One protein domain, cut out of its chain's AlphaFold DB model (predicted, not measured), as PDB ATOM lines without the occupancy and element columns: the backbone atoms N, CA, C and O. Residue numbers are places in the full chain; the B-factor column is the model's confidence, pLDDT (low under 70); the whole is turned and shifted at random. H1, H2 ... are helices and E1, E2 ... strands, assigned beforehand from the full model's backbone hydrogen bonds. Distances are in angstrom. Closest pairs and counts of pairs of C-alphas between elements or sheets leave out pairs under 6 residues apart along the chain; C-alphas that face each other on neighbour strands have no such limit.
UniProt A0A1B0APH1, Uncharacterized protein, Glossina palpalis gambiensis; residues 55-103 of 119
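Overview. This is residues 55 to 103 of the 119 residues of an uncharacterized protein of Glossina palpalis gambiensis (UniProt A0A1B0APH1). A two-stranded hairpin, E1 and E2, has one long helix, H2, running alongside it, while residues 73 to 78, at the turn that includes part of H1, stick out at one end. The 49 printed residues hold E1, E2, H1 and H2 in that order, a mixed class with an antiparallel sheet. The whole is loose, with a radius of gyration of the C-alphas of 12.9 A, and elongated, spanning 43 by 23 by 13 A.

Along the chain. E1 is residues 55 to 57, from C-alpha 55 at (-40.612, 85.020, 40.639), and E2 is 66 to 70. H1 is 77 to 80. H2, 84 to 103, is 29.5 A long and ends at C-alpha 103 (-17.966, 83.960, 55.198).

Arrangement. In the hairpin, N 57 and O 66 are 2.9 A apart, within hydrogen-bond range. The closest C-alphas of E2 and H2, Leu 68 and Asp 90, are 6.8 A apart. H1 and H2 are apart. In H2 every O i to N i+4 pair is within hydrogen-bond range; H1 is too short for one.

Size, cuts and confidence. The farthest C-alphas, Pro 76 and Glu 103, are 42.7 A apart. The printed part has no cut and no long link. Residues 101 to 103 have pLDDT under 70.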
ATOM      1  N   VAL A  55     -41.988  85.512  40.704       94.31
ATOM      2  CA  VAL A  55     -40.612  85.020  40.639       94.31
ATOM      3  C   VAL A  55     -40.067  84.993  42.051       94.31
ATOM      4  O   VAL A  55     -40.217  85.957  42.803       94.31
ATOM      5  N   ALA A  56     -39.422  83.891  42.402       93.38
ATOM      6  CA  ALA A  56     -38.755  83.719  43.676       93.38
ATOM      7  C   ALA A  56     -37.449  82.952  43.471       93.38
ATOM      8  O   ALA A  56     -37.302  82.211  42.498       93.38
ATOM      9  N   ILE A  57     -36.514  83.129  44.395       92.25
ATOM     10  CA  ILE A  57     -35.225  82.439  44.407       92.25
ATOM     11  C   ILE A  57     -35.030  81.747  45.753       92.25
ATOM     12  O   ILE A  57     -35.433  82.266  46.790       92.25
ATOM     13  N   ALA A  58     -34.423  80.567  45.744       90.19
ATOM     14  CA  ALA A  58     -34.022  79.857  46.953       90.19
ATOM     15  C   ALA A  58     -32.560  79.439  46.840       90.19
ATOM     16  O   ALA A  58     -32.062  79.200  45.742       90.19
ATOM     17  N   GLN A  59     -31.893  79.315  47.988       86.44
ATOM     18  CA  GLN A  59     -30.518  78.814  48.050       86.44
ATOM     19  C   GLN A  59     -30.429  77.320  47.700       86.44
ATOM     20  O   GLN A  59     -29.406  76.860  47.207       86.44
ATOM     21  N   GLN A  60     -31.491  76.559  47.968       84.31
ATOM     22  CA  GLN A  60     -31.591  75.133  47.656       84.31
ATOM     23  C   GLN A  60     -32.994  74.822  47.106       84.31
ATOM     24  O   GLN A  60     -33.947  75.511  47.480       84.31
ATOM     25  N   PRO A  61     -33.169  73.770  46.281       78.38
ATOM     26  CA  PRO A  61     -34.444  73.472  45.612       78.38
ATOM     27  C   PRO A  61     -35.670  73.325  46.534       78.38
ATOM     28  O   PRO A  61     -36.791  73.627  46.118       78.38
ATOM     29  N   ALA A  62     -35.457  72.896  47.783       77.69
ATOM     30  CA  ALA A  62     -36.497  72.683  48.796       77.69
ATOM     31  C   ALA A  62     -36.441  73.683  49.968       77.69
ATOM     32  O   ALA A  62     -37.161  73.525  50.952       77.69
ATOM     33  N   ALA A  63     -35.569  74.691  49.896       83.75
ATOM     34  CA  ALA A  63     -35.429  75.685  50.952       83.75
ATOM     35  C   ALA A  63     -36.488  76.792  50.848       83.75
ATOM     36  O   ALA A  63     -37.218  76.913  49.860       83.75
ATOM     37  N   MET A  64     -36.530  77.632  51.884       86.19
ATOM     38  CA  MET A  64     -37.354  78.834  51.898       86.19
ATOM     39  C   MET A  64     -37.017  79.722  50.696       86.19
ATOM     40  O   MET A  64     -35.852  80.035  50.432       86.19
ATOM     41  N   ARG A  65     -38.059  80.131  49.975       89.94
ATOM     42  CA  ARG A  65     -37.954  80.993  48.802       89.94
ATOM     43  C   ARG A  65     -38.105  82.450  49.203       89.94
ATOM     44  O   ARG A  65     -38.991  82.810  49.971       89.94
ATOM     45  N   VAL A  66     -37.256  83.288  48.631       91.81
ATOM     46  CA  VAL A  66     -37.335  84.741  48.725       91.81
ATOM     47  C   VAL A  66     -38.041  85.251  47.477       91.81
ATOM     48  O   VAL A  66     -37.583  85.023  46.356       91.81
ATOM     49  N   GLN A  67     -39.175  85.922  47.663       92.88
ATOM     50  CA  GLN A  67     -39.938  86.496  46.562       92.88
ATOM     51  C   GLN A  67     -39.175  87.681  45.952       92.88
ATOM     52  O   GLN A  67     -38.926  88.675  46.628       92.88
ATOM     53  N   LEU A  68     -38.862  87.583  44.662       94.00
ATOM     54  CA  LEU A  68     -38.231  88.639  43.869       94.00
ATOM     55  C   LEU A  68     -39.275  89.572  43.253       94.00
ATOM     56  O   LEU A  68     -39.119  90.788  43.242       94.00
ATOM     57  N   TRP A  69     -40.370  89.003  42.744       94.75
ATOM     58  CA  TRP A  69     -41.412  89.769  42.071       94.75
ATOM     59  C   TRP A  69     -42.782  89.123  42.227       94.75
ATOM     60  O   TRP A  69     -42.912  87.902  42.154       94.75
ATOM     61  N   SER A  70     -43.822  89.953  42.353       93.50
ATOM     62  CA  SER A  70     -45.212  89.513  42.221       93.50
ATOM     63  C   SER A  70     -46.016  90.473  41.345       93.50
ATOM     64  O   SER A  70     -46.158  91.667  41.618       93.50
ATOM     65  N   GLY A  71     -46.576  89.917  40.276       93.56
ATOM     66  CA  GLY A  71     -47.514  90.554  39.361       93.56
ATOM     67  C   GLY A  71     -48.978  90.338  39.751       93.56
ATOM     68  O   GLY A  71     -49.866  90.702  38.982       93.56
ATOM     69  N   VAL A  72     -49.281  89.738  40.910       91.19
ATOM     70  CA  VAL A  72     -50.668  89.453  41.331       91.19
ATOM     71  C   VAL A  72     -51.486  90.742  41.412       91.19
ATOM     72  O   VAL A  72     -52.529  90.849  40.772       91.19
ATOM     73  N   LYS A  73     -50.965  91.740  42.134       89.88
ATOM     74  CA  LYS A  73     -51.637  93.025  42.392       89.88
ATOM     75  C   LYS A  73     -51.384  94.085  41.313       89.88
ATOM     76  O   LYS A  73     -51.872  95.201  41.438       89.88
ATOM     77  N   LYS A  74     -50.604  93.765  40.274       90.38
ATOM     78  CA  LYS A  74     -50.229  94.727  39.232       90.38
ATOM     79  C   LYS A  74     -51.260  94.746  38.107       90.38
ATOM     80  O   LYS A  74     -51.593  93.707  37.531       90.38
ATOM     81  N   THR A  75     -51.734  95.943  37.793       87.31
ATOM     82  CA  THR A  75     -52.644  96.252  36.685       87.31
ATOM     83  C   THR A  75     -52.150  97.538  36.022       87.31
ATOM     84  O   THR A  75     -51.830  98.468  36.763       87.31
ATOM     85  N   PRO A  76     -52.071  97.637  34.683       89.81
ATOM     86  CA  PRO A  76     -52.546  96.709  33.642       89.81
ATOM     87  C   PRO A  76     -51.665  95.453  33.450       89.81
ATOM     88  O   PRO A  76     -50.620  95.310  34.080       89.81
ATOM     89  N   ARG A  77     -52.082  94.513  32.577       89.88
ATOM     90  CA  ARG A  77     -51.394  93.216  32.353       89.88
ATOM     91  C   ARG A  77     -49.914  93.368  31.991       89.88
ATOM     92  O   ARG A  77     -49.117  92.547  32.430       89.88
ATOM     93  N   ALA A  78     -49.552  94.402  31.231       91.06
ATOM     94  CA  ALA A  78     -48.163  94.678  30.861       91.06
ATOM     95  C   ALA A  78     -47.263  94.862  32.095       91.06
ATOM     96  O   ALA A  78     -46.157  94.339  32.140       91.06
ATOM     97  N   SER A  79     -47.779  95.501  33.146       90.69
ATOM     98  CA  SER A  79     -47.051  95.756  34.392       90.69
ATOM     99  C   SER A  79     -46.890  94.517  35.278       90.69
ATOM    100  O   SER A  79     -46.257  94.600  36.329       90.69
ATOM    101  N   LYS A  80     -47.474  93.367  34.908       92.81
ATOM    102  CA  LYS A  80     -47.326  92.117  35.670       92.81
ATOM    103  C   LYS A  80     -45.952  91.481  35.493       92.81
ATOM    104  O   LYS A  80     -45.538  90.736  36.379       92.81
ATOM    105  N   PHE A  81     -45.258  91.787  34.403       93.75
ATOM    106  CA  PHE A  81     -43.932  91.260  34.109       93.75
ATOM    107  C   PHE A  81     -42.859  92.269  34.545       93.75
ATOM    108  O   PHE A  81     -43.023  93.464  34.293       93.75
ATOM    109  N   PRO A  82     -41.793  91.823  35.226       92.88
ATOM    110  CA  PRO A  82     -40.664  92.685  35.541       92.88
ATOM    111  C   PRO A  82     -39.838  92.989  34.283       92.88
ATOM    112  O   PRO A  82     -39.763  92.143  33.388       92.88
ATOM    113  N   PRO A  83     -39.162  94.149  34.229       93.94
ATOM    114  CA  PRO A  83     -38.063  94.369  33.296       93.94
ATOM    115  C   PRO A  83     -36.937  93.338  33.522       93.94
ATOM    116  O   PRO A  83     -36.632  93.034  34.682       93.94
ATOM    117  N   PRO A  84     -36.307  92.801  32.461       91.44
ATOM    118  CA  PRO A  84     -35.221  91.824  32.588       91.44
ATOM    119  C   PRO A  84     -34.035  92.328  33.416       91.44
ATOM    120  O   PRO A  84     -33.474  91.582  34.216       91.44
ATOM    121  N   GLU A  85     -33.682  93.601  33.252       93.69
ATOM    122  CA  GLU A  85     -32.535  94.236  33.902       93.69
ATOM    123  C   GLU A  85     -32.749  94.311  35.417       93.69
ATOM    124  O   GLU A  85     -31.889  93.896  36.192       93.69
ATOM    125  N   GLN A  86     -33.950  94.727  35.834       92.88
ATOM    126  CA  GLN A  86     -34.347  94.774  37.243       92.88
ATOM    127  C   GLN A  86     -34.255  93.389  37.895       92.88
ATOM    128  O   GLN A  86     -33.749  93.248  39.007       92.88
ATOM    129  N   LEU A  87     -34.727  92.352  37.198       91.88
ATOM    130  CA  LEU A  87     -34.722  90.998  37.738       91.88
ATOM    131  C   LEU A  87     -33.292  90.466  37.926       91.88
ATOM    132  O   LEU A  87     -33.006  89.825  38.936       91.88
ATOM    133  N   LEU A  88     -32.392  90.753  36.980       91.19
ATOM    134  CA  LEU A  88     -30.983  90.373  37.080       91.19
ATOM    135  C   LEU A  88     -30.294  91.053  38.268       91.19
ATOM    136  O   LEU A  88     -29.550  90.400  39.006       91.19
ATOM    137  N   GLU A  89     -30.547  92.345  38.474       92.19
ATOM    138  CA  GLU A  89     -30.009  93.069  39.624       92.19
ATOM    139  C   GLU A  89     -30.473  92.465  40.947       92.19
ATOM    140  O   GLU A  89     -29.660  92.256  41.849       92.19
ATOM    141  N   ASP A  90     -31.764  92.162  41.071       92.44
ATOM    142  CA  ASP A  90     -32.335  91.638  42.311       92.44
ATOM    143  C   ASP A  90     -31.811  90.228  42.620       92.44
ATOM    144  O   ASP A  90     -31.439  89.938  43.759       92.44
ATOM    145  N   ILE A  91     -31.663  89.380  41.596       91.19
ATOM    146  CA  ILE A  91     -31.000  88.074  41.721       91.19
ATOM    147  C   ILE A  91     -29.551  88.248  42.193       91.19
ATOM    148  O   ILE A  91     -29.119  87.588  43.140       91.19
ATOM    149  N   THR A  92     -28.804  89.164  41.573       90.31
ATOM    150  CA  THR A  92     -27.390  89.406  41.892       90.31
ATOM    151  C   THR A  92     -27.216  89.910  43.325       90.31
ATOM    152  O   THR A  92     -26.341  89.425  44.045       90.31
ATOM    153  N   LYS A  93     -28.081  90.826  43.780       90.31
ATOM    154  CA  LYS A  93     -28.084  91.341  45.161       90.31
ATOM    155  C   LYS A  93     -28.275  90.211  46.174       90.31
ATOM    156  O   LYS A  93     -27.506  90.127  47.132       90.31
ATOM    157  N   ILE A  94     -29.247  89.322  45.946       89.75
ATOM    158  CA  ILE A  94     -29.501  88.183  46.840       89.75
ATOM    159  C   ILE A  94     -28.310  87.227  46.842       89.75
ATOM    160  O   ILE A  94     -27.812  86.870  47.906       89.75
ATOM    161  N   ILE A  95     -27.799  86.865  45.669       87.25
ATOM    162  CA  ILE A  95     -26.636  85.984  45.542       87.25
ATOM    163  C   ILE A  95     -25.432  86.528  46.329       87.25
ATOM    164  O   ILE A  95     -24.827  85.801  47.118       87.25
ATOM    165  N   ILE A  96     -25.099  87.811  46.169       86.94
ATOM    166  CA  ILE A  96     -23.975  88.433  46.884       86.94
ATOM    167  C   ILE A  96     -24.224  88.433  48.396       86.94
ATOM    168  O   ILE A  96     -23.309  88.126  49.163       86.94
ATOM    169  N   ALA A  97     -25.447  88.747  48.835       85.31
ATOM    170  CA  ALA A  97     -25.807  88.737  50.250       85.31
ATOM    171  C   ALA A  97     -25.623  87.345  50.878       85.31
ATOM    172  O   ALA A  97     -25.010  87.230  51.938       85.31
ATOM    173  N   THR A  98     -26.051  86.284  50.187       81.12
ATOM    174  CA  THR A  98     -25.898  84.905  50.685       81.12
ATOM    175  C   THR A  98     -24.436  84.473  50.819       81.12
ATOM    176  O   THR A  98     -24.083  83.802  51.785       81.12
ATOM    177  N   LYS A  99     -23.546  84.920  49.922       77.75
ATOM    178  CA  LYS A  99     -22.103  84.647  50.038       77.75
ATOM    179  C   LYS A  99     -21.469  85.322  51.254       77.75
ATOM    180  O   LYS A  99     -20.684  84.696  51.963       77.75
ATOM    181  N   LYS A 100     -21.836  86.577  51.528       71.94
ATOM    182  CA  LYS A 100     -21.325  87.316  52.696       71.94
ATOM    183  C   LYS A 100     -21.721  86.661  54.022       71.94
ATOM    184  O   LYS A 100     -20.959  86.724  54.984       71.94
ATOM    185  N   GLU A 101     -22.885  86.020  54.084       61.66
ATOM    186  CA  GLU A 101     -23.330  85.299  55.281       61.66
ATOM    187  C   GLU A 101     -22.511  84.019  55.523       61.66
ATOM    188  O   GLU A 101     -22.156  83.715  56.661       61.66
ATOM    189  N   THR A 102     -22.127  83.307  54.457       59.06
ATOM    190  CA  THR A 102     -21.296  82.096  54.575       59.06
ATOM    191  C   THR A 102     -19.859  82.370  55.031       59.06
ATOM    192  O   THR A 102     -19.253  81.500  55.646       59.06
ATOM    193  N   GLU A 103     -19.329  83.574  54.795       56.88
ATOM    194  CA  GLU A 103     -17.966  83.960  55.198       56.88
ATOM    195  C   GLU A 103     -17.888  84.438  56.662       56.88
ATOM    196  O   GLU A 103     -16.881  84.237  57.334       56.88
TER     197      GLU A 103